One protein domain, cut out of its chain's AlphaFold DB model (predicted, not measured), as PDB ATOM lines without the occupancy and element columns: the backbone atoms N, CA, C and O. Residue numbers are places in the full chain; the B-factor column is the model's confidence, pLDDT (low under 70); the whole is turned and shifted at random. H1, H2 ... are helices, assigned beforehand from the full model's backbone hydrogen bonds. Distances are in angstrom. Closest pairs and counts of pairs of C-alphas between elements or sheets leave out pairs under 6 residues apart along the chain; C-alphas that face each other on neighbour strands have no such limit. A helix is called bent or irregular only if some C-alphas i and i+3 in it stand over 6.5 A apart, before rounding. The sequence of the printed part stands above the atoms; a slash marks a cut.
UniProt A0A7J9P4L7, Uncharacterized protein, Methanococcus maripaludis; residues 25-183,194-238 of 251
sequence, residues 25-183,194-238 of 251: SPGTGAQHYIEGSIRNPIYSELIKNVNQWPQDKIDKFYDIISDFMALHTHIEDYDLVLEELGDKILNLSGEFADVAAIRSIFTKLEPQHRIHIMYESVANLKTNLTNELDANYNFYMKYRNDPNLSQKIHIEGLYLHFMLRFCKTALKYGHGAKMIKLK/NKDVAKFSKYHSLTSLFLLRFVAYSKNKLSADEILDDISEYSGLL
ATOM      1  N   SER A  25      37.331 -47.920  11.157       57.78
ATOM      2  CA  SER A  25      37.267 -48.506  12.496       57.78
ATOM      3  C   SER A  25      36.030 -47.984  13.209       57.78
ATOM      4  O   SER A  25      35.824 -46.767  13.241       57.78
ATOM      5  N   PRO A  26      35.203 -48.870  13.795       53.06
ATOM      6  CA  PRO A  26      34.171 -48.439  14.720       53.06
ATOM      7  C   PRO A  26      34.765 -47.529  15.795       53.06
ATOM      8  O   PRO A  26      34.136 -46.531  16.138       53.06
ATOM      9  N   GLY A  27      36.015 -47.820  16.206       60.28
ATOM     10  CA  GLY A  27      36.967 -46.937  16.886       60.28
ATOM     11  C   GLY A  27      37.106 -45.601  16.173       60.28
ATOM     12  O   GLY A  27      37.800 -45.531  15.164       60.28
ATOM     13  N   THR A  28      36.481 -44.526  16.673       62.75
ATOM     14  CA  THR A  28      36.563 -43.233  15.990       62.75
ATOM     15  C   THR A  28      38.017 -42.849  15.833       62.75
ATOM     16  O   THR A  28      38.726 -42.673  16.828       62.75
ATOM     17  N   GLY A  29      38.442 -42.646  14.592       66.50
ATOM     18  CA  GLY A  29      39.807 -42.252  14.310       66.50
ATOM     19  C   GLY A  29      40.266 -40.968  14.975       66.50
ATOM     20  O   GLY A  29      41.452 -40.710  15.007       66.50
ATOM     21  N   ALA A  30      39.365 -40.198  15.570       73.69
ATOM     22  CA  ALA A  30      39.661 -39.011  16.352       73.69
ATOM     23  C   ALA A  30      39.753 -39.246  17.872       73.69
ATOM     24  O   ALA A  30      39.683 -38.272  18.620       73.69
ATOM     25  N   GLN A  31      39.870 -40.491  18.355       77.69
ATOM     26  CA  GLN A  31      39.780 -40.828  19.786       77.69
ATOM     27  C   GLN A  31      40.627 -39.905  20.678       77.69
ATOM     28  O   GLN A  31      40.095 -39.317  21.616       77.69
ATOM     29  N   HIS A  32      41.901 -39.682  20.340       77.75
ATOM     30  CA  HIS A  32      42.797 -38.809  21.110       77.75
ATOM     31  C   HIS A  32      42.294 -37.364  21.231       77.75
ATOM     32  O   HIS A  32      42.388 -36.753  22.298       77.75
ATOM     33  N   TYR A  33      41.737 -36.807  20.151       77.38
ATOM     34  CA  TYR A  33      41.144 -35.474  20.189       77.38
ATOM     35  C   TYR A  33      39.906 -35.451  21.084       77.38
ATOM     36  O   TYR A  33      39.740 -34.533  21.889       77.38
ATOM     37  N   ILE A  34      39.056 -36.469  20.974       74.88
ATOM     38  CA  ILE A  34      37.818 -36.545  21.744       74.88
ATOM     39  C   ILE A  34      38.129 -36.702  23.241       74.88
ATOM     40  O   ILE A  34      37.592 -35.948  24.046       74.88
ATOM     41  N   GLU A  35      39.051 -37.594  23.611       76.38
ATOM     42  CA  GLU A  35      39.470 -37.828  25.001       76.38
ATOM     43  C   GLU A  35      40.199 -36.623  25.613       76.38
ATOM     44  O   GLU A  35      39.937 -36.248  26.758       76.38
ATOM     45  N   GLY A  36      41.117 -36.003  24.864       71.38
ATOM     46  CA  GLY A  36      41.994 -34.955  25.389       71.38
ATOM     47  C   GLY A  36      41.421 -33.539  25.308       71.38
ATOM     48  O   GLY A  36      41.698 -32.707  26.175       71.38
ATOM     49  N   SER A  37      40.624 -33.246  24.277       69.69
ATOM     50  CA  SER A  37      40.215 -31.870  23.947       69.69
ATOM     51  C   SER A  37      38.736 -31.597  24.182       69.69
ATOM     52  O   SER A  37      38.357 -30.445  24.400       69.69
ATOM     53  N   ILE A  38      37.887 -32.627  24.153       69.50
ATOM     54  CA  ILE A  38      36.446 -32.477  24.335       69.50
ATOM     55  C   ILE A  38      36.044 -33.072  25.689       69.50
ATOM     56  O   ILE A  38      35.583 -34.201  25.797       69.50
ATOM     57  N   ARG A  39      36.180 -32.275  26.759       68.25
ATOM     58  CA  ARG A  39      35.696 -32.624  28.112       68.25
ATOM     59  C   ARG A  39      34.170 -32.499  28.219       68.25
ATOM     60  O   ARG A  39      33.663 -31.741  29.042       68.25
ATOM     61  N   ASN A  40      33.430 -33.175  27.346       71.81
ATOM     62  CA  ASN A  40      31.971 -33.118  27.316       71.81
ATOM     63  C   ASN A  40      31.378 -34.538  27.465       71.81
ATOM     64  O   ASN A  40      31.736 -35.422  26.685       71.81
ATOM     65  N   PRO A  41      30.458 -34.757  28.431       77.25
ATOM     66  CA  PRO A  41      29.876 -36.070  28.723       77.25
ATOM     67  C   PRO A  41      29.258 -36.781  27.515       77.25
ATOM     68  O   PRO A  41      29.382 -37.996  27.395       77.25
ATOM     69  N   ILE A  42      28.656 -36.021  26.594       75.56
ATOM     70  CA  ILE A  42      28.041 -36.543  25.366       75.56
ATOM     71  C   ILE A  42      29.089 -37.257  24.491       75.56
ATOM     72  O   ILE A  42      28.790 -38.234  23.817       75.56
ATOM     73  N   TYR A  43      30.344 -36.809  24.520       72.44
ATOM     74  CA  TYR A  43      31.420 -37.353  23.692       72.44
ATOM     75  C   TYR A  43      32.136 -38.530  24.356       72.44
ATOM     76  O   TYR A  43      32.558 -39.461  23.673       72.44
ATOM     77  N   SER A  44      32.238 -38.525  25.687       74.62
ATOM     78  CA  SER A  44      32.715 -39.689  26.440       74.62
ATOM     79  C   SER A  44      31.811 -40.904  26.212       74.62
ATOM     80  O   SER A  44      32.300 -42.028  26.142       74.62
ATOM     81  N   GLU A  45      30.507 -40.677  26.037       77.19
ATOM     82  CA  GLU A  45      29.550 -41.715  25.650       77.19
ATOM     83  C   GLU A  45      29.841 -42.275  24.248       77.19
ATOM     84  O   GLU A  45      29.830 -43.489  24.062       77.19
ATOM     85  N   LEU A  46      30.197 -41.417  23.286       74.75
ATOM     86  CA  LEU A  46      30.572 -41.831  21.930       74.75
ATOM     87  C   LEU A  46      31.811 -42.737  21.919       74.75
ATOM     88  O   LEU A  46      31.761 -43.799  21.306       74.75
ATOM     89  N   ILE A  47      32.882 -42.375  22.635       75.44
ATOM     90  CA  ILE A  47      34.087 -43.222  22.742       75.44
ATOM     91  C   ILE A  47      33.759 -44.546  23.434       75.44
ATOM     92  O   ILE A  47      34.200 -45.609  22.998       75.44
ATOM     93  N   LYS A  48      32.974 -44.497  24.515       76.44
ATOM     94  CA  LYS A  48      32.608 -45.687  25.282       76.44
ATOM     95  C   LYS A  48      31.806 -46.676  24.439       76.44
ATOM     96  O   LYS A  48      32.141 -47.855  24.442       76.44
ATOM     97  N   ASN A  49      30.788 -46.206  23.715       75.44
ATOM     98  CA  ASN A  49      29.948 -47.065  22.876       75.44
ATOM     99  C   ASN A  49      30.770 -47.759  21.793       75.44
ATOM    100  O   ASN A  49      30.564 -48.931  21.517       75.44
ATOM    101  N   VAL A  50      31.723 -47.038  21.218       73.06
ATOM    102  CA  VAL A  50      32.612 -47.513  20.166       73.06
ATOM    103  C   VAL A  50      33.640 -48.539  20.669       73.06
ATOM    104  O   VAL A  50      33.787 -49.609  20.085       73.06
ATOM    105  N   ASN A  51      34.333 -48.242  21.771       75.44
ATOM    106  CA  ASN A  51      35.426 -49.079  22.282       75.44
ATOM    107  C   ASN A  51      34.944 -50.396  22.909       75.44
ATOM    108  O   ASN A  51      35.753 -51.262  23.232       75.44
ATOM    109  N   GLN A  52      33.638 -50.537  23.128       78.69
ATOM    110  CA  GLN A  52      33.029 -51.730  23.715       78.69
ATOM    111  C   GLN A  52      32.581 -52.757  22.674       78.69
ATOM    112  O   GLN A  52      32.037 -53.796  23.048       78.69
ATOM    113  N   TRP A  53      32.774 -52.485  21.382       81.38
ATOM    114  CA  TRP A  53      32.362 -53.427  20.352       81.38
ATOM    115  C   TRP A  53      33.242 -54.676  20.369       81.38
ATOM    116  O   TRP A  53      34.469 -54.561  20.349       81.38
ATOM    117  N   PRO A  54      32.638 -55.873  20.388       84.19
ATOM    118  CA  PRO A  54      33.392 -57.105  20.269       84.19
ATOM    119  C   PRO A  54      33.863 -57.295  18.816       84.19
ATOM    120  O   PRO A  54      33.247 -56.793  17.874       84.19
ATOM    121  N   GLN A  55      34.984 -57.996  18.635       81.75
ATOM    122  CA  GLN A  55      35.653 -58.114  17.335       81.75
ATOM    123  C   GLN A  55      34.763 -58.748  16.253       81.75
ATOM    124  O   GLN A  55      34.778 -58.309  15.111       81.75
ATOM    125  N   ASP A  56      33.924 -59.717  16.612       83.50
ATOM    126  CA  ASP A  56      32.955 -60.352  15.711       83.50
ATOM    127  C   ASP A  56      31.933 -59.352  15.147       83.50
ATOM    128  O   ASP A  56      31.600 -59.387  13.960       83.50
ATOM    129  N   LYS A  57      31.474 -58.406  15.974       82.50
ATOM    130  CA  LYS A  57      30.600 -57.313  15.535       82.50
ATOM    131  C   LYS A  57      31.324 -56.362  14.588       82.50
ATOM    132  O   LYS A  57      30.726 -55.901  13.618       82.50
ATOM    133  N   ILE A  58      32.596 -56.072  14.863       80.50
ATOM    134  CA  ILE A  58      33.450 -55.252  13.996       80.50
ATOM    135  C   ILE A  58      33.613 -55.934  12.628       80.50
ATOM    136  O   ILE A  58      33.352 -55.321  11.596       80.50
ATOM    137  N   ASP A  59      33.954 -57.221  12.611       81.81
ATOM    138  CA  ASP A  59      34.140 -57.990  11.378       81.81
ATOM    139  C   ASP A  59      32.847 -58.058  10.556       81.81
ATOM    140  O   ASP A  59      32.874 -57.903   9.332       81.81
ATOM    141  N   LYS A  60      31.699 -58.223  11.225       82.31
ATOM    142  CA  LYS A  60      30.385 -58.212  10.576       82.31
ATOM    143  C   LYS A  60      30.009 -56.839  10.030       82.31
ATOM    144  O   LYS A  60      29.436 -56.760   8.944       82.31
ATOM    145  N   PHE A  61      30.343 -55.762  10.742       82.38
ATOM    146  CA  PHE A  61      30.185 -54.402  10.228       82.38
ATOM    147  C   PHE A  61      30.957 -54.237   8.916       82.38
ATOM    148  O   PHE A  61      30.384 -53.802   7.917       82.38
ATOM    149  N   TYR A  62      32.220 -54.672   8.885       82.44
ATOM    150  CA  TYR A  62      33.027 -54.651   7.666       82.44
ATOM    151  C   TYR A  62      32.464 -55.505   6.545       82.44
ATOM    152  O   TYR A  62      32.576 -55.139   5.378       82.44
ATOM    153  N   ASP A  63      31.879 -56.645   6.886       83.56
ATOM    154  CA  ASP A  63      31.247 -57.508   5.902       83.56
ATOM    155  C   ASP A  63      30.059 -56.809   5.239       83.56
ATOM    156  O   ASP A  63      30.028 -56.687   4.018       83.56
ATOM    157  N   ILE A  64      29.168 -56.216   6.039       82.31
ATOM    158  CA  ILE A  64      27.990 -55.489   5.549       82.31
ATOM    159  C   ILE A  64      28.385 -54.314   4.659       82.31
ATOM    160  O   ILE A  64      27.824 -54.164   3.574       82.31
ATOM    161  N   ILE A  65      29.339 -53.479   5.089       82.62
ATOM    162  CA  ILE A  65      29.752 -52.330   4.273       82.62
ATOM    163  C   ILE A  65      30.447 -52.791   2.986       82.62
ATOM    164  O   ILE A  65      30.251 -52.178   1.943       82.62
ATOM    165  N   SER A  66      31.205 -53.893   3.029       84.94
ATOM    166  CA  SER A  66      31.862 -54.443   1.840       84.94
ATOM    167  C   SER A  66      30.873 -55.039   0.840       84.94
ATOM    168  O   SER A  66      30.984 -54.774  -0.353       84.94
ATOM    169  N   ASP A  67      29.871 -55.780   1.325       84.19
ATOM    170  CA  ASP A  67      28.781 -56.321   0.513       84.19
ATOM    171  C   ASP A  67      27.972 -55.196  -0.116       84.19
ATOM    172  O   ASP A  67      27.579 -55.274  -1.275       84.19
ATOM    173  N   PHE A  68      27.740 -54.129   0.642       82.94
ATOM    174  CA  PHE A  68      27.045 -52.966   0.135       82.94
ATOM    175  C   PHE A  68      27.837 -52.269  -0.976       82.94
ATOM    176  O   PHE A  68      27.291 -52.035  -2.049       82.94
ATOM    177  N   MET A  69      29.133 -52.017  -0.781       84.00
ATOM    178  CA  MET A  69      29.962 -51.418  -1.833       84.00
ATOM    179  C   MET A  69      30.061 -52.280  -3.092       84.00
ATOM    180  O   MET A  69      30.204 -51.741  -4.184       84.00
ATOM    181  N   ALA A  70      29.962 -53.601  -2.960       84.00
ATOM    182  CA  ALA A  70      29.947 -54.510  -4.101       84.00
ATOM    183  C   ALA A  70      28.647 -54.435  -4.917       84.00
ATOM    184  O   ALA A  70      28.655 -54.697  -6.115       84.00
ATOM    185  N   LEU A  71      27.525 -54.078  -4.282       82.12
ATOM    186  CA  LEU A  71      26.243 -53.882  -4.968       82.12
ATOM    187  C   LEU A  71      26.196 -52.561  -5.745       82.12
ATOM    188  O   LEU A  71      25.440 -52.452  -6.709       82.12
ATOM    189  N   HIS A  72      27.002 -51.580  -5.338       75.56
ATOM    190  CA  HIS A  72      27.018 -50.234  -5.903       75.56
ATOM    191  C   HIS A  72      28.408 -49.896  -6.446       75.56
ATOM    192  O   HIS A  72      29.201 -49.170  -5.840       75.56
ATOM    193  N   THR A  73      28.709 -50.470  -7.608       69.06
ATOM    194  CA  THR A  73      30.031 -50.401  -8.238       69.06
ATOM    195  C   THR A  73      30.334 -49.036  -8.856       69.06
ATOM    196  O   THR A  73      31.510 -48.679  -8.946       69.06
ATOM    197  N   HIS A  74      29.317 -48.245  -9.209       73.00
ATOM    198  CA  HIS A  74      29.466 -46.922  -9.821       73.00
ATOM    199  C   HIS A  74      29.442 -45.792  -8.782       73.00
ATOM    200  O   HIS A  74      28.559 -45.732  -7.927       73.00
ATOM    201  N   ILE A  75      30.400 -44.863  -8.873       66.81
ATOM    202  CA  ILE A  75      30.483 -43.710  -7.962       66.81
ATOM    203  C   ILE A  75      29.398 -42.665  -8.218       66.81
ATOM    204  O   ILE A  75      29.085 -41.891  -7.316       66.81
ATOM    205  N   GLU A  76      28.844 -42.591  -9.427       68.75
ATOM    206  CA  GLU A  76      27.875 -41.547  -9.787       68.75
ATOM    207  C   GLU A  76      26.617 -41.595  -8.905       68.75
ATOM    208  O   GLU A  76      26.028 -40.556  -8.612       68.75
ATOM    209  N   ASP A  77      26.291 -42.776  -8.378       67.31
ATOM    210  CA  ASP A  77      25.190 -42.994  -7.442       67.31
ATOM    211  C   ASP A  77      25.607 -42.803  -5.973       67.31
ATOM    212  O   ASP A  77      24.819 -43.036  -5.063       67.31
ATOM    213  N   TYR A  78      26.842 -42.384  -5.686       66.62
ATOM    214  CA  TYR A  78      27.429 -42.546  -4.357       66.62
ATOM    215  C   TYR A  78      26.744 -41.754  -3.235       66.62
ATOM    216  O   TYR A  78      26.683 -42.219  -2.097       66.62
ATOM    217  N   ASP A  79      26.214 -40.566  -3.528       64.69
ATOM    218  CA  ASP A  79      25.446 -39.825  -2.522       64.69
ATOM    219  C   ASP A  79      24.187 -40.618  -2.110       64.69
ATOM    220  O   ASP A  79      23.854 -40.657  -0.924       64.69
ATOM    221  N   LEU A  80      23.561 -41.340  -3.052       70.00
ATOM    222  CA  LEU A  80      22.472 -42.285  -2.775       70.00
ATOM    223  C   LEU A  80      22.991 -43.528  -2.043       70.00
ATOM    224  O   LEU A  80      22.384 -43.954  -1.071       70.00
ATOM    225  N   VAL A  81      24.150 -44.064  -2.438       68.69
ATOM    226  CA  VAL A  81      24.819 -45.202  -1.773       68.69
ATOM    227  C   VAL A  81      25.075 -44.893  -0.298       68.69
ATOM    228  O   VAL A  81      24.809 -45.726   0.559       68.69
ATOM    229  N   LEU A  82      25.550 -43.696   0.049       66.31
ATOM    230  CA  LEU A  82      25.756 -43.307   1.448       66.31
ATOM    231  C   LEU A  82      24.452 -43.169   2.235       66.31
ATOM    232  O   LEU A  82      24.417 -43.526   3.417       66.31
ATOM    233  N   GLU A  83      23.406 -42.642   1.605       70.56
ATOM    234  CA  GLU A  83      22.080 -42.524   2.211       70.56
ATOM    235  C   GLU A  83      21.478 -43.915   2.467       70.56
ATOM    236  O   GLU A  83      21.127 -44.240   3.602       70.56
ATOM    237  N   GLU A  84      21.498 -44.781   1.455       73.31
ATOM    238  CA  GLU A  84      21.032 -46.165   1.518       73.31
ATOM    239  C   GLU A  84      21.857 -47.024   2.483       73.31
ATOM    240  O   GLU A  84      21.287 -47.818   3.232       73.31
ATOM    241  N   LEU A  85      23.185 -46.864   2.529       71.25
ATOM    242  CA  LEU A  85      24.050 -47.541   3.498       71.25
ATOM    243  C   LEU A  85      23.699 -47.109   4.920       71.25
ATOM    244  O   LEU A  85      23.606 -47.946   5.819       71.25
ATOM    245  N   GLY A  86      23.496 -45.804   5.117       69.19
ATOM    246  CA  GLY A  86      23.052 -45.242   6.383       69.19
ATOM    247  C   GLY A  86      21.752 -45.894   6.833       69.19
ATOM    248  O   GLY A  86      21.685 -46.431   7.936       69.19
ATOM    249  N   ASP A  87      20.751 -45.926   5.963       70.62
ATOM    250  CA  ASP A  87      19.453 -46.513   6.273       70.62
ATOM    251  C   ASP A  87      19.539 -48.026   6.480       70.62
ATOM    252  O   ASP A  87      18.962 -48.547   7.430       70.62
ATOM    253  N   LYS A  88      20.313 -48.749   5.669       70.62
ATOM    254  CA  LYS A  88      20.483 -50.201   5.793       70.62
ATOM    255  C   LYS A  88      21.188 -50.579   7.093       70.62
ATOM    256  O   LYS A  88      20.724 -51.485   7.777       70.62
ATOM    257  N   ILE A  89      22.250 -49.867   7.480       69.88
ATOM    258  CA  ILE A  89      22.940 -50.088   8.762       69.88
ATOM    259  C   ILE A  89      22.019 -49.749   9.943       69.88
ATOM    260  O   ILE A  89      22.012 -50.469  10.941       69.88
ATOM    261  N   LEU A  90      21.219 -48.684   9.840       65.81
ATOM    262  CA  LEU A  90      20.319 -48.243  10.913       65.81
ATOM    263  C   LEU A  90      19.064 -49.116  11.046       65.81
ATOM    264  O   LEU A  90      18.549 -49.271  12.152       65.81
ATOM    265  N   ASN A  91      18.606 -49.716   9.946       65.19
ATOM    266  CA  ASN A  91      17.439 -50.597   9.896       65.19
ATOM    267  C   ASN A  91      17.760 -52.060  10.248       65.19
ATOM    268  O   ASN A  91      16.835 -52.857  10.404       65.19
ATOM    269  N   LEU A  92      19.035 -52.429  10.440       66.25
ATOM    270  CA  LEU A  92      19.434 -53.691  11.081       66.25
ATOM    271  C   LEU A  92      19.127 -53.613  12.587       66.25
ATOM    272  O   LEU A  92      20.014 -53.493  13.435       66.25
ATOM    273  N   SER A  93      17.833 -53.609  12.915       54.47
ATOM    274  CA  SER A  93      17.302 -53.344  14.249       54.47
ATOM    275  C   SER A  93      17.758 -54.410  15.250       54.47
ATOM    276  O   SER A  93      17.165 -55.483  15.355       54.47
ATOM    277  N   GLY A  94      18.826 -54.100  15.984       65.50
ATOM    278  CA  GLY A  94      19.320 -54.861  17.130       65.50
ATOM    279  C   GLY A  94      20.842 -54.912  17.189       65.50
ATOM    280  O   GLY A  94      21.442 -54.503  18.177       65.50
ATOM    281  N   GLU A  95      21.481 -55.356  16.112       71.62
ATOM    282  CA  GLU A  95      22.909 -55.689  16.127       71.62
ATOM    283  C   GLU A  95      23.824 -54.460  16.061       71.62
ATOM    284  O   GLU A  95      24.852 -54.407  16.739       71.62
ATOM    285  N   PHE A  96      23.402 -53.427  15.328       76.69
ATOM    286  CA  PHE A  96      24.130 -52.163  15.166       76.69
ATOM    287  C   PHE A  96      23.377 -50.967  15.761       76.69
ATOM    288  O   PHE A  96      23.571 -49.832  15.331       76.69
ATOM    289  N   ALA A  97      22.552 -51.188  16.793       73.12
ATOM    290  CA  ALA A  97      21.861 -50.107  17.510       73.12
ATOM    291  C   ALA A  97      22.833 -49.022  18.021       73.12
ATOM    292  O   ALA A  97      22.508 -47.833  18.029       73.12
ATOM    293  N   ASP A  98      24.062 -49.416  18.357       75.00
ATOM    294  CA  ASP A  98      25.122 -48.490  18.760       75.00
ATOM    295  C   ASP A  98      25.536 -47.531  17.635       75.00
ATOM    296  O   ASP A  98      25.900 -46.396  17.924       75.00
ATOM    297  N   VAL A  99      25.427 -47.912  16.354       76.81
ATOM    298  CA  VAL A  99      25.670 -46.996  15.221       76.81
ATOM    299  C   VAL A  99      24.630 -45.883  15.205       76.81
ATOM    300  O   VAL A  99      24.974 -44.713  15.024       76.81
ATOM    301  N   ALA A 100      23.361 -46.221  15.447       74.88
ATOM    302  CA  ALA A 100      22.296 -45.232  15.566       74.88
ATOM    303  C   ALA A 100      22.540 -44.290  16.753       74.88
ATOM    304  O   ALA A 100      22.357 -43.074  16.630       74.88
ATOM    305  N   ALA A 101      23.020 -44.828  17.879       76.81
ATOM    306  CA  ALA A 101      23.411 -44.036  19.039       76.81
ATOM    307  C   ALA A 101      24.591 -43.102  18.720       76.81
ATOM    308  O   ALA A 101      24.510 -41.909  19.008       76.81
ATOM    309  N   ILE A 102      25.641 -43.596  18.053       78.00
ATOM    310  CA  ILE A 102      26.794 -42.796  17.613       78.00
ATOM    311  C   ILE A 102      26.343 -41.684  16.663       78.00
ATOM    312  O   ILE A 102      26.710 -40.531  16.880       78.00
ATOM    313  N   ARG A 103      25.500 -41.978  15.660       77.44
ATOM    314  CA  ARG A 103      24.939 -40.968  14.742       77.44
ATOM    315  C   ARG A 103      24.146 -39.912  15.512       77.44
ATOM    316  O   ARG A 103      24.357 -38.717  15.307       77.44
ATOM    317  N   SER A 104      23.272 -40.339  16.423       79.31
ATOM    318  CA  SER A 104      22.465 -39.450  17.270       79.31
ATOM    319  C   SER A 104      23.343 -38.536  18.120       79.31
ATOM    320  O   SER A 104      23.157 -37.320  18.117       79.31
ATOM    321  N   ILE A 105      24.359 -39.090  18.783       78.88
ATOM    322  CA  ILE A 105      25.334 -38.323  19.555       78.88
ATOM    323  C   ILE A 105      26.073 -37.341  18.647       78.88
ATOM    324  O   ILE A 105      26.089 -36.147  18.937       78.88
ATOM    325  N   PHE A 106      26.605 -37.813  17.515       79.38
ATOM    326  CA  PHE A 106      27.358 -36.994  16.571       79.38
ATOM    327  C   PHE A 106      26.530 -35.810  16.061       79.38
ATOM    328  O   PHE A 106      27.038 -34.697  15.985       79.38
ATOM    329  N   THR A 107      25.235 -35.999  15.784       81.25
ATOM    330  CA  THR A 107      24.341 -34.913  15.333       81.25
ATOM    331  C   THR A 107      24.092 -33.830  16.384       81.25
ATOM    332  O   THR A 107      23.840 -32.685  16.011       81.25
ATOM    333  N   LYS A 108      24.207 -34.165  17.676       84.06
ATOM    334  CA  LYS A 108      24.047 -33.229  18.802       84.06
ATOM    335  C   LYS A 108      25.314 -32.416  19.084       84.06
ATOM    336  O   LYS A 108      25.264 -31.463  19.859       84.06
ATOM    337  N   LEU A 109      26.445 -32.787  18.484       80.00
ATOM    338  CA  LEU A 109      27.706 -32.074  18.646       80.00
ATOM    339  C   LEU A 109      27.675 -30.746  17.892       80.00
ATOM    340  O   LEU A 109      27.140 -30.639  16.784       80.00
ATOM    341  N   GLU A 110      28.322 -29.733  18.463       82.00
ATOM    342  CA  GLU A 110      28.465 -28.453  17.779       82.00
ATOM    343  C   GLU A 110      29.207 -28.646  16.439       82.00
ATOM    344  O   GLU A 110      30.155 -29.440  16.370       82.00
ATOM    345  N   PRO A 111      28.838 -27.911  15.371       80.62
ATOM    346  CA  PRO A 111      29.451 -28.047  14.047       80.62
ATOM    347  C   PRO A 111      30.986 -28.055  14.057       80.62
ATOM    348  O   PRO A 111      31.591 -28.901  13.403       80.62
ATOM    349  N   GLN A 112      31.622 -27.186  14.850       79.50
ATOM    350  CA  GLN A 112      33.082 -27.153  14.980       79.50
ATOM    351  C   GLN A 112      33.696 -28.468  15.472       79.50
ATOM    352  O   GLN A 112      34.756 -28.861  14.992       79.50
ATOM    353  N   HIS A 113      33.057 -29.146  16.426       81.75
ATOM    354  CA  HIS A 113      33.578 -30.380  16.998       81.75
ATOM    355  C   HIS A 113      33.406 -31.532  16.017       81.75
ATOM    356  O   HIS A 113      34.319 -32.337  15.881       81.75
ATOM    357  N   ARG A 114      32.305 -31.550  15.257       82.19
ATOM    358  CA  ARG A 114      32.114 -32.505  14.155       82.19
ATOM    359  C   ARG A 114      33.206 -32.376  13.099       82.19
ATOM    360  O   ARG A 114      33.847 -33.367  12.773       82.19
ATOM    361  N   ILE A 115      33.463 -31.155  12.624       83.75
ATOM    362  CA  ILE A 115      34.514 -30.890  11.628       83.75
ATOM    363  C   ILE A 115      35.890 -31.285  12.160       83.75
ATOM    364  O   ILE A 115      36.676 -31.886  11.436       83.75
ATOM    365  N   HIS A 116      36.178 -30.988  13.426       85.44
ATOM    366  CA  HIS A 116      37.451 -31.357  14.028       85.44
ATOM    367  C   HIS A 116      37.600 -32.876  14.169       85.44
ATOM    368  O   HIS A 116      38.639 -33.409  13.807       85.44
ATOM    369  N   ILE A 117      36.559 -33.583  14.618       83.75
ATOM    370  CA  ILE A 117      36.550 -35.050  14.676       83.75
ATOM    371  C   ILE A 117      36.799 -35.636  13.281       83.75
ATOM    372  O   ILE A 117      37.691 -36.458  13.118       83.75
ATOM    373  N   MET A 118      36.083 -35.166  12.259       86.75
ATOM    374  CA  MET A 118      36.297 -35.607  10.876       86.75
ATOM    375  C   MET A 118      37.729 -35.326  10.397       86.75
ATOM    376  O   MET A 118      38.335 -36.162   9.733       86.75
ATOM    377  N   TYR A 119      38.287 -34.161  10.738       89.31
ATOM    378  CA  TYR A 119      39.659 -33.794  10.382       89.31
ATOM    379  C   TYR A 119      40.678 -34.751  11.004       89.31
ATOM    380  O   TYR A 119      41.544 -35.262  10.299       89.31
ATOM    381  N   GLU A 120      40.561 -35.019  12.304       86.69
ATOM    382  CA  GLU A 120      41.470 -35.915  13.028       86.69
ATOM    383  C   GLU A 120      41.345 -37.361  12.529       86.69
ATOM    384  O   GLU A 120      42.357 -38.029  12.328       86.69
ATOM    385  N   SER A 121      40.130 -37.819  12.207       86.88
ATOM    386  CA  SER A 121      39.922 -39.126  11.571       86.88
ATOM    387  C   SER A 121      40.654 -39.241  10.229       86.88
ATOM    388  O   SER A 121      41.306 -40.252   9.972       86.88
ATOM    389  N   VAL A 122      40.609 -38.203   9.383       90.88
ATOM    390  CA  VAL A 122      41.357 -38.182   8.111       90.88
ATOM    391  C   VAL A 122      42.867 -38.064   8.344       90.88
ATOM    392  O   VAL A 122      43.654 -38.645   7.595       90.88
ATOM    393  N   ALA A 123      43.301 -37.342   9.378       89.81
ATOM    394  CA  ALA A 123      44.715 -37.211   9.721       89.81
ATOM    395  C   ALA A 123      45.311 -38.563  10.130       89.81
ATOM    396  O   ALA A 123      46.359 -38.953   9.612       89.81
ATOM    397  N   ASN A 124      44.601 -39.313  10.969       88.00
ATOM    398  CA  ASN A 124      45.027 -40.642  11.393       88.00
ATOM    399  C   ASN A 124      44.943 -41.661  10.255       88.00
ATOM    400  O   ASN A 124      45.865 -42.453  10.073       88.00
ATOM    401  N   LEU A 125      43.920 -41.564   9.402       89.44
ATOM    402  CA  LEU A 125      43.867 -42.316   8.151       89.44
ATOM    403  C   LEU A 125      45.102 -42.069   7.272       89.44
ATOM    404  O   LEU A 125      45.695 -43.023   6.779       89.44
ATOM    405  N   LYS A 126      45.516 -40.808   7.087       92.12
ATOM    406  CA  LYS A 126      46.721 -40.461   6.316       92.12
ATOM    407  C   LYS A 126      47.953 -41.183   6.868       92.12
ATOM    408  O   LYS A 126      48.740 -41.719   6.090       92.12
ATOM    409  N   THR A 127      48.120 -41.180   8.191       87.62
ATOM    410  CA  THR A 127      49.237 -41.850   8.872       87.62
ATOM    411  C   THR A 127      49.208 -43.352   8.619       87.62
ATOM    412  O   THR A 127      50.206 -43.908   8.170       87.62
ATOM    413  N   ASN A 128      48.053 -43.996   8.791       86.62
ATOM    414  CA  ASN A 128      47.920 -45.428   8.533       86.62
ATOM    415  C   ASN A 128      48.201 -45.788   7.080       86.62
ATOM    416  O   ASN A 128      48.982 -46.691   6.832       86.62
ATOM    417  N   LEU A 129      47.622 -45.060   6.120       88.75
ATOM    418  CA  LEU A 129      47.874 -45.304   4.698       88.75
ATOM    419  C   LEU A 129      49.353 -45.138   4.341       88.75
ATOM    420  O   LEU A 129      49.844 -45.831   3.460       88.75
ATOM    421  N   THR A 130      50.063 -44.229   5.014       87.88
ATOM    422  CA  THR A 130      51.511 -44.066   4.822       87.88
ATOM    423  C   THR A 130      52.259 -45.305   5.313       87.88
ATOM    424  O   THR A 130      53.047 -45.867   4.562       87.88
ATOM    425  N   ASN A 131      51.940 -45.791   6.516       87.25
ATOM    426  CA  ASN A 131      52.544 -47.009   7.064       87.25
ATOM    427  C   ASN A 131      52.226 -48.247   6.203       87.25
ATOM    428  O   ASN A 131      53.100 -49.071   5.948       87.25
ATOM    429  N   GLU A 132      50.983 -48.361   5.729       86.00
ATOM    430  CA  GLU A 132      50.542 -49.448   4.849       86.00
ATOM    431  C   GLU A 132      51.220 -49.390   3.474       86.00
ATOM    432  O   GLU A 132      51.549 -50.428   2.909       86.00
ATOM    433  N   LEU A 133      51.496 -48.197   2.936       87.69
ATOM    434  CA  LEU A 133      52.279 -48.042   1.706       87.69
ATOM    435  C   LEU A 133      53.729 -48.496   1.885       87.69
ATOM    436  O   LEU A 133      54.260 -49.184   1.012       87.69
ATOM    437  N   ASP A 134      54.359 -48.153   3.009       86.06
ATOM    438  CA  ASP A 134      55.720 -48.599   3.319       86.06
ATOM    439  C   ASP A 134      55.774 -50.130   3.463       86.06
ATOM    440  O   ASP A 134      56.670 -50.794   2.930       86.06
ATOM    441  N   ALA A 135      54.777 -50.715   4.132       87.69
ATOM    442  CA  ALA A 135      54.612 -52.161   4.237       87.69
ATOM    443  C   ALA A 135      54.400 -52.806   2.855       87.69
ATOM    444  O   ALA A 135      55.123 -53.736   2.490       87.69
ATOM    445  N   ASN A 136      53.477 -52.271   2.051       90.00
ATOM    446  CA  ASN A 136      53.186 -52.727   0.692       90.00
ATOM    447  C   ASN A 136      54.443 -52.715  -0.195       90.00
ATOM    448  O   ASN A 136      54.720 -53.705  -0.872       90.00
ATOM    449  N   TYR A 137      55.262 -51.660  -0.125       87.62
ATOM    450  CA  TYR A 137      56.532 -51.585  -0.849       87.62
ATOM    451  C   TYR A 137      57.498 -52.710  -0.445       87.62
ATOM    452  O   TYR A 137      58.083 -53.376  -1.304       87.62
ATOM    453  N   ASN A 138      57.631 -52.981   0.856       89.75
ATOM    454  CA  ASN A 138      58.461 -54.086   1.342       89.75
ATOM    455  C   ASN A 138      57.950 -55.448   0.841       89.75
ATOM    456  O   ASN A 138      58.754 -56.305   0.453       89.75
ATOM    457  N   PHE A 139      56.628 -55.645   0.776       87.44
ATOM    458  CA  PHE A 139      56.041 -56.857   0.198       87.44
ATOM    459  C   PHE A 139      56.280 -56.968  -1.295       87.44
ATOM    460  O   PHE A 139      56.669 -58.037  -1.763       87.44
ATOM    461  N   TYR A 140      56.126 -55.873  -2.034       84.69
ATOM    462  CA  TYR A 140      56.414 -55.848  -3.460       84.69
ATOM    463  C   TYR A 140      57.860 -56.282  -3.723       84.69
ATOM    464  O   TYR A 140      58.107 -57.168  -4.538       84.69
ATOM    465  N   MET A 141      58.819 -55.751  -2.958       90.25
ATOM    466  CA  MET A 141      60.228 -56.129  -3.081       90.25
ATOM    467  C   MET A 141      60.487 -57.601  -2.738       90.25
ATOM    468  O   MET A 141      61.284 -58.255  -3.416       90.25
ATOM    469  N   LYS A 142      59.797 -58.141  -1.726       92.56
ATOM    470  CA  LYS A 142      59.886 -59.554  -1.327       92.56
ATOM    471  C   LYS A 142      59.323 -60.501  -2.390       92.56
ATOM    472  O   LYS A 142      59.906 -61.556  -2.633       92.56
ATOM    473  N   TYR A 143      58.212 -60.128  -3.023       90.81
ATOM    474  CA  TYR A 143      57.455 -60.983  -3.943       90.81
ATOM    475  C   TYR A 143      57.607 -60.605  -5.421       90.81
ATOM    476  O   TYR A 143      56.916 -61.160  -6.265       90.81
ATOM    477  N   ARG A 144      58.560 -59.733  -5.767       89.56
ATOM    478  CA  ARG A 144      58.812 -59.259  -7.144       89.56
ATOM    479  C   ARG A 144      59.037 -60.358  -8.191       89.56
ATOM    480  O   ARG A 144      58.914 -60.096  -9.380       89.56
ATOM    481  N   ASN A 145      59.420 -61.561  -7.760       93.06
ATOM    482  CA  ASN A 145      59.665 -62.704  -8.642       93.06
ATOM    483  C   ASN A 145      58.408 -63.557  -8.889       93.06
ATOM    484  O   ASN A 145      58.463 -64.473  -9.705       93.06
ATOM    485  N   ASP A 146      57.304 -63.288  -8.186       93.56
ATOM    486  CA  ASP A 146      55.993 -63.895  -8.414       93.56
ATOM    487  C   ASP A 146      55.114 -62.883  -9.169       93.56
ATOM    488  O   ASP A 146      54.674 -61.894  -8.574       93.56
ATOM    489  N   PRO A 147      54.865 -63.072 -10.479       89.25
ATOM    490  CA  PRO A 147      54.114 -62.109 -11.282       89.25
ATOM    491  C   PRO A 147      52.692 -61.864 -10.772       89.25
ATOM    492  O   PRO A 147      52.236 -60.724 -10.759       89.25
ATOM    493  N   ASN A 148      52.004 -62.906 -10.299       87.31
ATOM    494  CA  ASN A 148      50.615 -62.789  -9.856       87.31
ATOM    495  C   ASN A 148      50.537 -62.022  -8.535       87.31
ATOM    496  O   ASN A 148      49.708 -61.126  -8.363       87.31
ATOM    497  N   LEU A 149      51.425 -62.356  -7.597       86.94
ATOM    498  CA  LEU A 149      51.445 -61.717  -6.289       86.94
ATOM    499  C   LEU A 149      51.982 -60.283  -6.367       86.94
ATOM    500  O   LEU A 149      51.410 -59.382  -5.756       86.94
ATOM    501  N   SER A 150      53.032 -60.042  -7.156       86.12
ATOM    502  CA  SER A 150      53.572 -58.694  -7.367       86.12
ATOM    503  C   SER A 150      52.575 -57.767  -8.059       86.12
ATOM    504  O   SER A 150      52.452 -56.618  -7.637       86.12
ATOM    505  N   GLN A 151      51.816 -58.252  -9.050       88.00
ATOM    506  CA  GLN A 151      50.760 -57.467  -9.692       88.00
ATOM    507  C   GLN A 151      49.667 -57.080  -8.691       88.00
ATOM    508  O   GLN A 151      49.280 -55.914  -8.633       88.00
ATOM    509  N   LYS A 152      49.207 -58.029  -7.865       87.31
ATOM    510  CA  LYS A 152      48.202 -57.753  -6.829       87.31
ATOM    511  C   LYS A 152      48.682 -56.696  -5.830       87.31
ATOM    512  O   LYS A 152      47.976 -55.718  -5.595       87.31
ATOM    513  N   ILE A 153      49.894 -56.862  -5.295       88.38
ATOM    514  CA  ILE A 153      50.501 -55.910  -4.351       88.38
ATOM    515  C   ILE A 153      50.653 -54.533  -5.007       88.38
ATOM    516  O   ILE A 153      50.403 -53.514  -4.367       88.38
ATOM    517  N   HIS A 154      51.028 -54.490  -6.287       89.94
ATOM    518  CA  HIS A 154      51.168 -53.243  -7.027       89.94
ATOM    519  C   HIS A 154      49.835 -52.496  -7.165       89.94
ATOM    520  O   HIS A 154      49.789 -51.296  -6.904       89.94
ATOM    521  N   ILE A 155      48.751 -53.196  -7.516       89.75
ATOM    522  CA  ILE A 155      47.402 -52.615  -7.603       89.75
ATOM    523  C   ILE A 155      46.967 -52.050  -6.244       89.75
ATOM    524  O   ILE A 155      46.502 -50.913  -6.169       89.75
ATOM    525  N   GLU A 156      47.188 -52.800  -5.162       90.81
ATOM    526  CA  GLU A 156      46.931 -52.328  -3.795       90.81
ATOM    527  C   GLU A 156      47.727 -51.055  -3.484       90.81
ATOM    528  O   GLU A 156      47.161 -50.070  -3.016       90.81
ATOM    529  N   GLY A 157      49.024 -51.035  -3.806       91.12
ATOM    530  CA  GLY A 157      49.890 -49.877  -3.599       91.12
ATOM    531  C   GLY A 157      49.441 -48.644  -4.389       91.12
ATOM    532  O   GLY A 157      49.420 -47.536  -3.848       91.12
ATOM    533  N   LEU A 158      49.021 -48.823  -5.647       92.75
ATOM    534  CA  LEU A 158      48.454 -47.744  -6.463       92.75
ATOM    535  C   LEU A 158      47.196 -47.160  -5.815       92.75
ATOM    536  O   LEU A 158      47.069 -45.937  -5.711       92.75
ATOM    537  N   TYR A 159      46.297 -48.017  -5.330       93.62
ATOM    538  CA  TYR A 159      45.043 -47.580  -4.723       93.62
ATOM    539  C   TYR A 159      45.247 -46.915  -3.351       93.62
ATOM    540  O   TYR A 159      44.666 -45.867  -3.067       93.62
ATOM    541  N   LEU A 160      46.147 -47.449  -2.517       92.56
ATOM    542  CA  LEU A 160      46.565 -46.817  -1.260       92.56
ATOM    543  C   LEU A 160      47.161 -45.421  -1.509       92.56
ATOM    544  O   LEU A 160      46.833 -44.463  -0.803       92.56
ATOM    545  N   HIS A 161      48.001 -45.278  -2.541       92.69
ATOM    546  CA  HIS A 161      48.578 -43.989  -2.918       92.69
ATOM    547  C   HIS A 161      47.506 -43.007  -3.393       92.69
ATOM    548  O   HIS A 161      47.508 -41.838  -2.998       92.69
ATOM    549  N   PHE A 162      46.570 -43.484  -4.209       93.75
ATOM    550  CA  PHE A 162      45.424 -42.717  -4.668       93.75
ATOM    551  C   PHE A 162      44.593 -42.189  -3.485       93.75
ATOM    552  O   PHE A 162      44.434 -40.973  -3.353       93.75
ATOM    553  N   MET A 163      44.193 -43.051  -2.544       94.19
ATOM    554  CA  MET A 163      43.499 -42.638  -1.314       94.19
ATOM    555  C   MET A 163      44.307 -41.624  -0.494       94.19
ATOM    556  O   MET A 163      43.765 -40.617  -0.030       94.19
ATOM    557  N   LEU A 164      45.623 -41.823  -0.361       94.19
ATOM    558  CA  LEU A 164      46.499 -40.908   0.371       94.19
ATOM    559  C   LEU A 164      46.482 -39.486  -0.217       94.19
ATOM    560  O   LEU A 164      46.536 -38.503   0.531       94.19
ATOM    561  N   ARG A 165      46.386 -39.341  -1.546       94.56
ATOM    562  CA  ARG A 165      46.258 -38.027  -2.209       94.56
ATOM    563  C   ARG A 165      44.942 -37.333  -1.841       94.56
ATOM    564  O   ARG A 165      44.945 -36.117  -1.615       94.56
ATOM    565  N   PHE A 166      43.849 -38.085  -1.720       94.00
ATOM    566  CA  PHE A 166      42.565 -37.564  -1.245       94.00
ATOM    567  C   PHE A 166      42.628 -37.144   0.226       94.00
ATOM    568  O   PHE A 166      42.219 -36.024   0.535       94.00
ATOM    569  N   CYS A 167      43.259 -37.937   1.100       94.31
ATOM    570  CA  CYS A 167      43.493 -37.557   2.499       94.31
ATOM    571  C   CYS A 167      44.265 -36.237   2.615       94.31
ATOM    572  O   CYS A 167      43.850 -35.329   3.332       94.31
ATOM    573  N   LYS A 168      45.375 -36.096   1.876       93.81
ATOM    574  CA  LYS A 168      46.179 -34.859   1.861       93.81
ATOM    575  C   LYS A 168      45.348 -33.653   1.415       93.81
ATOM    576  O   LYS A 168      45.395 -32.597   2.044       93.81
ATOM    577  N   THR A 169      44.535 -33.831   0.375       92.19
ATOM    578  CA  THR A 169      43.664 -32.773  -0.152       92.19
ATOM    579  C   THR A 169      42.551 -32.404   0.833       92.19
ATOM    580  O   THR A 169      42.288 -31.221   1.049       92.19
ATOM    581  N   ALA A 170      41.932 -33.390   1.487       92.19
ATOM    582  CA  ALA A 170      40.960 -33.160   2.548       92.19
ATOM    583  C   ALA A 170      41.591 -32.361   3.697       92.19
ATOM    584  O   ALA A 170      41.066 -31.315   4.069       92.19
ATOM    585  N   LEU A 171      42.754 -32.775   4.206       91.62
ATOM    586  CA  LEU A 171      43.435 -32.082   5.306       91.62
ATOM    587  C   LEU A 171      43.818 -30.643   4.957       91.62
ATOM    588  O   LEU A 171      43.662 -29.763   5.801       91.62
ATOM    589  N   LYS A 172      44.228 -30.372   3.712       90.81
ATOM    590  CA  LYS A 172      44.498 -29.009   3.227       90.81
ATOM    591  C   LYS A 172      43.299 -28.077   3.435       90.81
ATOM    592  O   LYS A 172      43.451 -26.989   3.985       90.81
ATOM    593  N   TYR A 173      42.098 -28.511   3.047       88.38
ATOM    594  CA  TYR A 173      40.873 -27.722   3.238       88.38
ATOM    595  C   TYR A 173      40.355 -27.765   4.682       88.38
ATOM    596  O   TYR A 173      39.832 -26.774   5.194       88.38
ATOM    597  N   GLY A 174      40.541 -28.892   5.369       84.62
ATOM    598  CA  GLY A 174      40.145 -29.076   6.760       84.62
ATOM    599  C   GLY A 174      40.964 -28.230   7.742       84.62
ATOM    600  O   GLY A 174      40.415 -27.759   8.736       84.62
ATOM    601  N   HIS A 175      42.235 -27.948   7.440       79.88
ATOM    602  CA  HIS A 175      43.069 -27.034   8.224       79.88
ATOM    603  C   HIS A 175      42.476 -25.618   8.233       79.88
ATOM    604  O   HIS A 175      42.279 -25.033   9.301       79.88
ATOM    605  N   GLY A 176      42.092 -25.106   7.057       66.56
ATOM    606  CA  GLY A 176      41.376 -23.834   6.924       66.56
ATOM    607  C   GLY A 176      40.051 -23.831   7.693       66.56
ATOM    608  O   GLY A 176      39.772 -22.886   8.428       66.56
ATOM    609  N   ALA A 177      39.280 -24.921   7.610       63.72
ATOM    610  CA  ALA A 177      38.003 -25.071   8.312       63.72
ATOM    611  C   ALA A 177      38.141 -25.125   9.851       63.72
ATOM    612  O   ALA A 177      37.325 -24.537  10.562       63.72
ATOM    613  N   LYS A 178      39.183 -25.782  10.381       66.75
ATOM    614  CA  LYS A 178      39.480 -25.883  11.826       66.75
ATOM    615  C   LYS A 178      40.040 -24.573  12.402       66.75
ATOM    616  O   LYS A 178      39.758 -24.239  13.554       66.75
ATOM    617  N   MET A 179      40.779 -23.796  11.604       58.19
ATOM    618  CA  MET A 179      41.404 -22.525  12.010       58.19
ATOM    619  C   MET A 179      40.423 -21.362  12.224       58.19
ATOM    620  O   MET A 179      40.771 -20.396  12.906       58.19
ATOM    621  N   ILE A 180      39.177 -21.459  11.735       55.22
ATOM    622  CA  ILE A 180      38.125 -20.435  11.917       55.22
ATOM    623  C   ILE A 180      37.854 -20.141  13.409       55.22
ATOM    624  O   ILE A 180      37.337 -19.078  13.746       55.22
ATOM    625  N   LYS A 181      38.275 -21.024  14.328       48.25
ATOM    626  CA  LYS A 181      38.070 -20.860  15.774       48.25
ATOM    627  C   LYS A 181      39.288 -20.414  16.595       48.25
ATOM    628  O   LYS A 181      39.101 -20.092  17.764       48.25
ATOM    629  N   LEU A 182      40.507 -20.346  16.046       46.75
ATOM    630  CA  LEU A 182      41.672 -19.884  16.832       46.75
ATOM    631  C   LEU A 182      41.825 -18.355  16.864       46.75
ATOM    632  O   LEU A 182      42.515 -17.829  17.732       46.75
ATOM    633  N   LYS A 183      41.138 -17.618  15.983       41.31
ATOM    634  CA  LYS A 183      41.105 -16.145  15.995       41.31
ATOM    635  C   LYS A 183      39.772 -15.615  16.509       41.31
ATOM    636  O   LYS A 183      39.045 -14.902  15.821       41.31
ATOM    637  N   ASN A 194      32.258 -20.830   3.976       62.88
ATOM    638  CA  ASN A 194      31.457 -21.831   3.306       62.88
ATOM    639  C   ASN A 194      32.252 -22.660   2.279       62.88
ATOM    640  O   ASN A 194      31.936 -23.821   2.045       62.88
ATOM    641  N   LYS A 195      33.307 -22.102   1.662       77.44
ATOM    642  CA  LYS A 195      34.002 -22.782   0.553       77.44
ATOM    643  C   LYS A 195      34.941 -23.891   1.022       77.44
ATOM    644  O   LYS A 195      34.915 -24.972   0.443       77.44
ATOM    645  N   ASP A 196      35.749 -23.648   2.052       81.75
ATOM    646  CA  ASP A 196      36.705 -24.653   2.535       81.75
ATOM    647  C   ASP A 196      36.013 -25.770   3.316       81.75
ATOM    648  O   ASP A 196      36.387 -26.927   3.167       81.75
ATOM    649  N   VAL A 197      34.937 -25.463   4.050       81.88
ATOM    650  CA  VAL A 197      34.095 -26.483   4.697       81.88
ATOM    651  C   VAL A 197      33.413 -27.374   3.658       81.88
ATOM    652  O   VAL A 197      33.437 -28.598   3.796       81.88
ATOM    653  N   ALA A 198      32.856 -26.794   2.588       84.38
ATOM    654  CA  ALA A 198      32.254 -27.568   1.502       84.38
ATOM    655  C   ALA A 198      33.290 -28.451   0.790       84.38
ATOM    656  O   ALA A 198      33.041 -29.632   0.549       84.38
ATOM    657  N   LYS A 199      34.485 -27.916   0.506       88.50
ATOM    658  CA  LYS A 199      35.578 -28.700  -0.086       88.50
ATOM    659  C   LYS A 199      36.059 -29.803   0.850       88.50
ATOM    660  O   LYS A 199      36.198 -30.935   0.403       88.50
ATOM    661  N   PHE A 200      36.274 -29.506   2.130       89.88
ATOM    662  CA  PHE A 200      36.650 -30.509   3.123       89.88
ATOM    663  C   PHE A 200      35.621 -31.638   3.173       89.88
ATOM    664  O   PHE A 200      35.999 -32.797   3.050       89.88
ATOM    665  N   SER A 201      34.332 -31.304   3.253       85.69
ATOM    666  CA  SER A 201      33.241 -32.286   3.279       85.69
ATOM    667  C   SER A 201      33.226 -33.154   2.017       85.69
ATOM    668  O   SER A 201      33.111 -34.374   2.117       85.69
ATOM    669  N   LYS A 202      33.434 -32.550   0.837       87.31
ATOM    670  CA  LYS A 202      33.565 -33.284  -0.429       87.31
ATOM    671  C   LYS A 202      34.726 -34.284  -0.385       87.31
ATOM    672  O   LYS A 202      34.522 -35.470  -0.616       87.31
ATOM    673  N   TYR A 203      35.939 -33.824  -0.079       90.56
ATOM    674  CA  TYR A 203      37.123 -34.693  -0.092       90.56
ATOM    675  C   TYR A 203      37.120 -35.719   1.045       90.56
ATOM    676  O   TYR A 203      37.603 -36.827   0.845       90.56
ATOM    677  N   HIS A 204      36.539 -35.403   2.202       89.25
ATOM    678  CA  HIS A 204      36.288 -36.373   3.267       89.25
ATOM    679  C   HIS A 204      35.355 -37.494   2.790       89.25
ATOM    680  O   HIS A 204      35.641 -38.670   3.012       89.25
ATOM    681  N   SER A 205      34.256 -37.149   2.111       84.25
ATOM    682  CA  SER A 205      33.283 -38.134   1.613       84.25
ATOM    683  C   SER A 205      33.899 -39.043   0.549       84.25
ATOM    684  O   SER A 205      33.773 -40.259   0.654       84.25
ATOM    685  N   LEU A 206      34.668 -38.473  -0.387       87.62
ATOM    686  CA  LEU A 206      35.450 -39.233  -1.373       87.62
ATOM    687  C   LEU A 206      36.530 -40.104  -0.716       87.62
ATOM    688  O   LEU A 206      36.763 -41.232  -1.124       87.62
ATOM    689  N   THR A 207      37.177 -39.617   0.340       90.62
ATOM    690  CA  THR A 207      38.160 -40.416   1.086       90.62
ATOM    691  C   THR A 207      37.497 -41.617   1.761       90.62
ATOM    692  O   THR A 207      38.014 -42.728   1.693       90.62
ATOM    693  N   SER A 208      36.337 -41.401   2.385       86.50
ATOM    694  CA  SER A 208      35.543 -42.462   3.018       86.50
ATOM    695  C   SER A 208      35.100 -43.497   1.986       86.50
ATOM    696  O   SER A 208      35.191 -44.693   2.230       86.50
ATOM    697  N   LEU A 209      34.694 -43.028   0.809       86.00
ATOM    698  CA  LEU A 209      34.262 -43.848  -0.314       86.00
ATOM    699  C   LEU A 209      35.335 -44.795  -0.816       86.00
ATOM    700  O   LEU A 209      35.137 -46.007  -0.823       86.00
ATOM    701  N   PHE A 210      36.477 -44.242  -1.220       90.25
ATOM    702  CA  PHE A 210      37.571 -45.056  -1.732       90.25
ATOM    703  C   PHE A 210      38.043 -46.038  -0.668       90.25
ATOM    704  O   PHE A 210      38.338 -47.187  -0.967       90.25
ATOM    705  N   LEU A 211      38.001 -45.641   0.600       89.62
ATOM    706  CA  LEU A 211      38.330 -46.544   1.683       89.62
ATOM    707  C   LEU A 211      37.336 -47.714   1.815       89.62
ATOM    708  O   LEU A 211      37.764 -48.856   1.978       89.62
ATOM    709  N   LEU A 212      36.030 -47.463   1.691       86.81
ATOM    710  CA  LEU A 212      35.012 -48.520   1.665       86.81
ATOM    711  C   LEU A 212      35.191 -49.457   0.459       86.81
ATOM    712  O   LEU A 212      35.097 -50.676   0.607       86.81
ATOM    713  N   ARG A 213      35.506 -48.908  -0.721       88.69
ATOM    714  CA  ARG A 213      35.798 -49.698  -1.931       88.69
ATOM    715  C   ARG A 213      37.063 -50.532  -1.775       88.69
ATOM    716  O   ARG A 213      37.065 -51.700  -2.148       88.69
ATOM    717  N   PHE A 214      38.102 -49.991  -1.144       90.69
ATOM    718  CA  PHE A 214      39.314 -50.745  -0.834       90.69
ATOM    719  C   PHE A 214      39.032 -51.931   0.096       90.69
ATOM    720  O   PHE A 214      39.559 -53.019  -0.125       90.69
ATOM    721  N   VAL A 215      38.162 -51.758   1.100       88.06
ATOM    722  CA  VAL A 215      37.715 -52.865   1.965       88.06
ATOM    723  C   VAL A 215      36.919 -53.913   1.180       88.06
ATOM    724  O   VAL A 215      37.098 -55.111   1.393       88.06
ATOM    725  N   ALA A 216      36.063 -53.495   0.249       88.94
ATOM    726  CA  ALA A 216      35.356 -54.429  -0.623       88.94
ATOM    727  C   ALA A 216      36.319 -55.212  -1.527       88.94
ATOM    728  O   ALA A 216      36.215 -56.435  -1.633       88.94
ATOM    729  N   TYR A 217      37.316 -54.542  -2.102       90.12
ATOM    730  CA  TYR A 217      38.377 -55.186  -2.873       90.12
ATOM    731  C   TYR A 217      39.203 -56.172  -2.030       90.12
ATOM    732  O   TYR A 217      39.398 -57.314  -2.443       90.12
ATOM    733  N   SER A 218      39.630 -55.797  -0.818       86.62
ATOM    734  CA  SER A 218      40.433 -56.681   0.045       86.62
ATOM    735  C   SER A 218      39.671 -57.940   0.482       86.62
ATOM    736  O   SER A 218      40.265 -59.009   0.658       86.62
ATOM    737  N   LYS A 219      38.337 -57.852   0.563       86.62
ATOM    738  CA  LYS A 219      37.421 -58.983   0.777       86.62
ATOM    739  C   LYS A 219      37.052 -59.749  -0.504       86.62
ATOM    740  O   LYS A 219      36.237 -60.668  -0.441       86.62
ATOM    741  N   ASN A 220      37.681 -59.442  -1.641       86.88
ATOM    742  CA  ASN A 220      37.408 -60.021  -2.964       86.88
ATOM    743  C   ASN A 220      35.949 -59.837  -3.422       86.88
ATOM    744  O   ASN A 220      35.385 -60.710  -4.082       86.88
ATOM    745  N   LYS A 221      35.323 -58.727  -3.023       88.38
ATOM    746  CA  LYS A 221      33.967 -58.340  -3.433       88.38
ATOM    747  C   LYS A 221      33.971 -57.366  -4.613       88.38
ATOM    748  O   LYS A 221      32.976 -57.291  -5.319       88.38
ATOM    749  N   LEU A 222      35.091 -56.674  -4.827       90.06
ATOM    750  CA  LEU A 222      35.398 -55.919  -6.041       90.06
ATOM    751  C   LEU A 222      36.634 -56.517  -6.718       90.06
ATOM    752  O   LEU A 222      37.534 -57.043  -6.056       90.06
ATOM    753  N   SER A 223      36.665 -56.427  -8.040       91.06
ATOM    754  CA  SER A 223      37.785 -56.801  -8.896       91.06
ATOM    755  C   SER A 223      38.860 -55.710  -8.942       91.06
ATOM    756  O   SER A 223      38.655 -54.573  -8.517       91.06
ATOM    757  N   ALA A 224      40.033 -56.070  -9.468       90.75
ATOM    758  CA  ALA A 224      41.111 -55.116  -9.710       90.75
ATOM    759  C   ALA A 224      40.711 -54.032 -10.721       90.75
ATOM    760  O   ALA A 224      41.055 -52.873 -10.522       90.75
ATOM    761  N   ASP A 225      39.979 -54.399 -11.773       91.50
ATOM    762  CA  ASP A 225      39.572 -53.457 -12.818       91.50
ATOM    763  C   ASP A 225      38.640 -52.383 -12.237       91.50
ATOM    764  O   ASP A 225      38.873 -51.196 -12.434       91.50
ATOM    765  N   GLU A 226      37.685 -52.780 -11.390       90.31
ATOM    766  CA  GLU A 226      36.738 -51.856 -10.747       90.31
ATOM    767  C   GLU A 226      37.411 -50.811  -9.844       90.31
ATOM    768  O   GLU A 226      36.959 -49.668  -9.779       90.31
ATOM    769  N   ILE A 227      38.494 -51.170  -9.144       89.75
ATOM    770  CA  ILE A 227      39.242 -50.195  -8.332       89.75
ATOM    771  C   ILE A 227      40.248 -49.384  -9.160       89.75
ATOM    772  O   ILE A 227      40.590 -48.262  -8.791       89.75
ATOM    773  N   LEU A 228      40.740 -49.911 -10.283       90.50
ATOM    774  CA  LEU A 228      41.607 -49.159 -11.193       90.50
ATOM    775  C   LEU A 228      40.817 -48.113 -11.990       90.50
ATOM    776  O   LEU A 228      41.341 -47.024 -12.243       90.50
ATOM    777  N   ASP A 229      39.558 -48.404 -12.315       90.38
ATOM    778  CA  ASP A 229      38.639 -47.456 -12.946       90.38
ATOM    779  C   ASP A 229      38.441 -46.209 -12.076       90.38
ATOM    780  O   ASP A 229      38.520 -45.092 -12.594       90.38
ATOM    781  N   ASP A 230      38.347 -46.364 -10.747       89.12
ATOM    782  CA  ASP A 230      38.291 -45.221  -9.826       89.12
ATOM    783  C   ASP A 230      39.498 -44.282 -10.006       89.12
ATOM    784  O   ASP A 230      39.374 -43.052  -9.991       89.12
ATOM    785  N   ILE A 231      40.697 -44.852 -10.165       89.88
ATOM    786  CA  ILE A 231      41.919 -44.064 -10.346       89.88
ATOM    787  C   ILE A 231      41.831 -43.299 -11.663       89.88
ATOM    788  O   ILE A 231      42.107 -42.097 -11.687       89.88
ATOM    789  N   SER A 232      41.452 -43.973 -12.747       87.62
ATOM    790  CA  SER A 232      41.327 -43.369 -14.076       87.62
ATOM    791  C   SER A 232      40.335 -42.202 -14.075       87.62
ATOM    792  O   SER A 232      40.643 -41.104 -14.547       87.62
ATOM    793  N   GLU A 233      39.169 -42.415 -13.472       87.31
ATOM    794  CA  GLU A 233      38.044 -41.490 -13.521       87.31
ATOM    795  C   GLU A 233      38.210 -40.304 -12.559       87.31
ATOM    796  O   GLU A 233      38.024 -39.140 -12.933       87.31
ATOM    797  N   TYR A 234      38.646 -40.563 -11.323       88.38
ATOM    798  CA  TYR A 234      38.622 -39.558 -10.258       88.38
ATOM    799  C   TYR A 234      39.971 -38.897  -9.988       88.38
ATOM    800  O   TYR A 234      40.021 -37.899  -9.263       88.38
ATOM    801  N   SER A 235      41.063 -39.336 -10.624       86.69
ATOM    802  CA  SER A 235      42.350 -38.620 -10.542       86.69
ATOM    803  C   SER A 235      42.246 -37.171 -11.026       86.69
ATOM    804  O   SER A 235      42.962 -36.300 -10.533       86.69
ATOM    805  N   GLY A 236      41.319 -36.879 -11.947       85.00
ATOM    806  CA  GLY A 236      41.038 -35.519 -12.413       85.00
ATOM    807  C   GLY A 236      40.469 -34.586 -11.338       85.00
ATOM    808  O   GLY A 236      40.574 -33.367 -11.486       85.00
ATOM    809  N   LEU A 237      39.904 -35.133 -10.254       85.62
ATOM    810  CA  LEU A 237      39.399 -34.359  -9.118       85.62
ATOM    811  C   LEU A 237      40.521 -33.858  -8.208       85.62
ATOM    812  O   LEU A 237      40.314 -32.893  -7.473       85.62
ATOM    813  N   LEU A 238      41.695 -34.489  -8.240       85.75
ATOM    814  CA  LEU A 238      42.839 -34.027  -7.468       85.75
ATOM    815  C   LEU A 238      43.361 -32.708  -8.061       85.75
ATOM    816  O   LEU A 238      43.470 -32.571  -9.283       85.75
TER     817      LEU A 238
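Overview. This is residues 25 to 183 and 194 to 238 of the 251 residues of an uncharacterized protein of Methanococcus maripaludis (UniProt A0A7J9P4L7). A long helical hairpin, H6 and H7, is joined by H8 and H9 into an up-and-down bundle of four helices, with H7 touching the other three. The five shorter helices before them, H1 to H5, make a loose wall along one side of the bundle, and H3 crosses H8 near its last residues. The printed part has 204 residues with nine named helices, H1 to H9 in chain order, and no named strand; the class is all helix. It is compact, with a radius of gyration of the C-alphas of 17.7 A and spans of 54 by 43 by 33 A.

Along the chain. H1 holds residues 31 to 37, beginning at C-alpha 31 (39.780, -40.828, 19.786), and H2 residues 41 to 51. H3, residues 55 to 71, is 24.6 A long. H4, residues 75 to 91, 23.2 A, has a kink of 38 degrees near residue 82 and is irregular: C-alphas 76 and 79 are 7.9 A apart. H5 holds residues 97 to 108. H6, residues 111 to 143, is 46.8 A long, and H7, residues 147 to 179, 47.7 A, with a kink of 27 degrees near residue 173. H8, residues 194 to 218, is 36.1 A long. H9, residues 224 to 237, 20.8 A, is only just irregular, with C-alphas 233 and 236 6.8 A apart; it ends at C-alpha 237 (39.399, -34.359, -9.118).

Arrangement. H6 and H7 touch as a hairpin at a shallow tilt of 24 degrees, opposite ways; their closest C-alphas, of Tyr 140 and Ser 150, are 5.6 A apart. H7 touches H8, closest at Ala 170 and Tyr 203, C-alphas 4.9 A apart. With residues 155 to 162 alone H7 touches H9, the same way at 32 degrees, a shallow tilt. H8 and H9 form a second hairpin, while H6 and H9 are apart. H3 touches residues 212 to 216 of H8, about perpendicular at 80 degrees, with the C-alphas of Ser 66 and Ala 216 4.3 A apart. H4 and H8 are near each other. H4 and H5 touch only at the corner, with the C-alphas of Leu 90 and Ala 100 5.9 A apart. H2 touches H5, closest at the C-alphas of Leu 46 and Ile 102, 5.8 A. H1 and H2 form a hairpin, and H1 only just touches H6, with 3 pairs of C-alphas within 8 A, closest Tyr 33 and Glu 120 at 7.2 A. Every O i to N i+4 pair is within hydrogen-bond range in H1, H3, H5, H6 and H8; the counts are 6 of 7 in H2, 11 of 13 in H4, 28 of 29 in H7 and 6 of 10 in H9.

Size, cuts and confidence. The C-alphas farthest apart, of Asn 145 and Lys 183, are 55.8 A apart. Residues 184 to 193 are not printed, and C-alphas 183 and 194 are 16.9 A apart across this cut. The links that are printed whole are tight. The mean pLDDT of the printed part is 81.1; 32 residues are under 70, among them 25 to 29, 89 to 94 and 176 to 183.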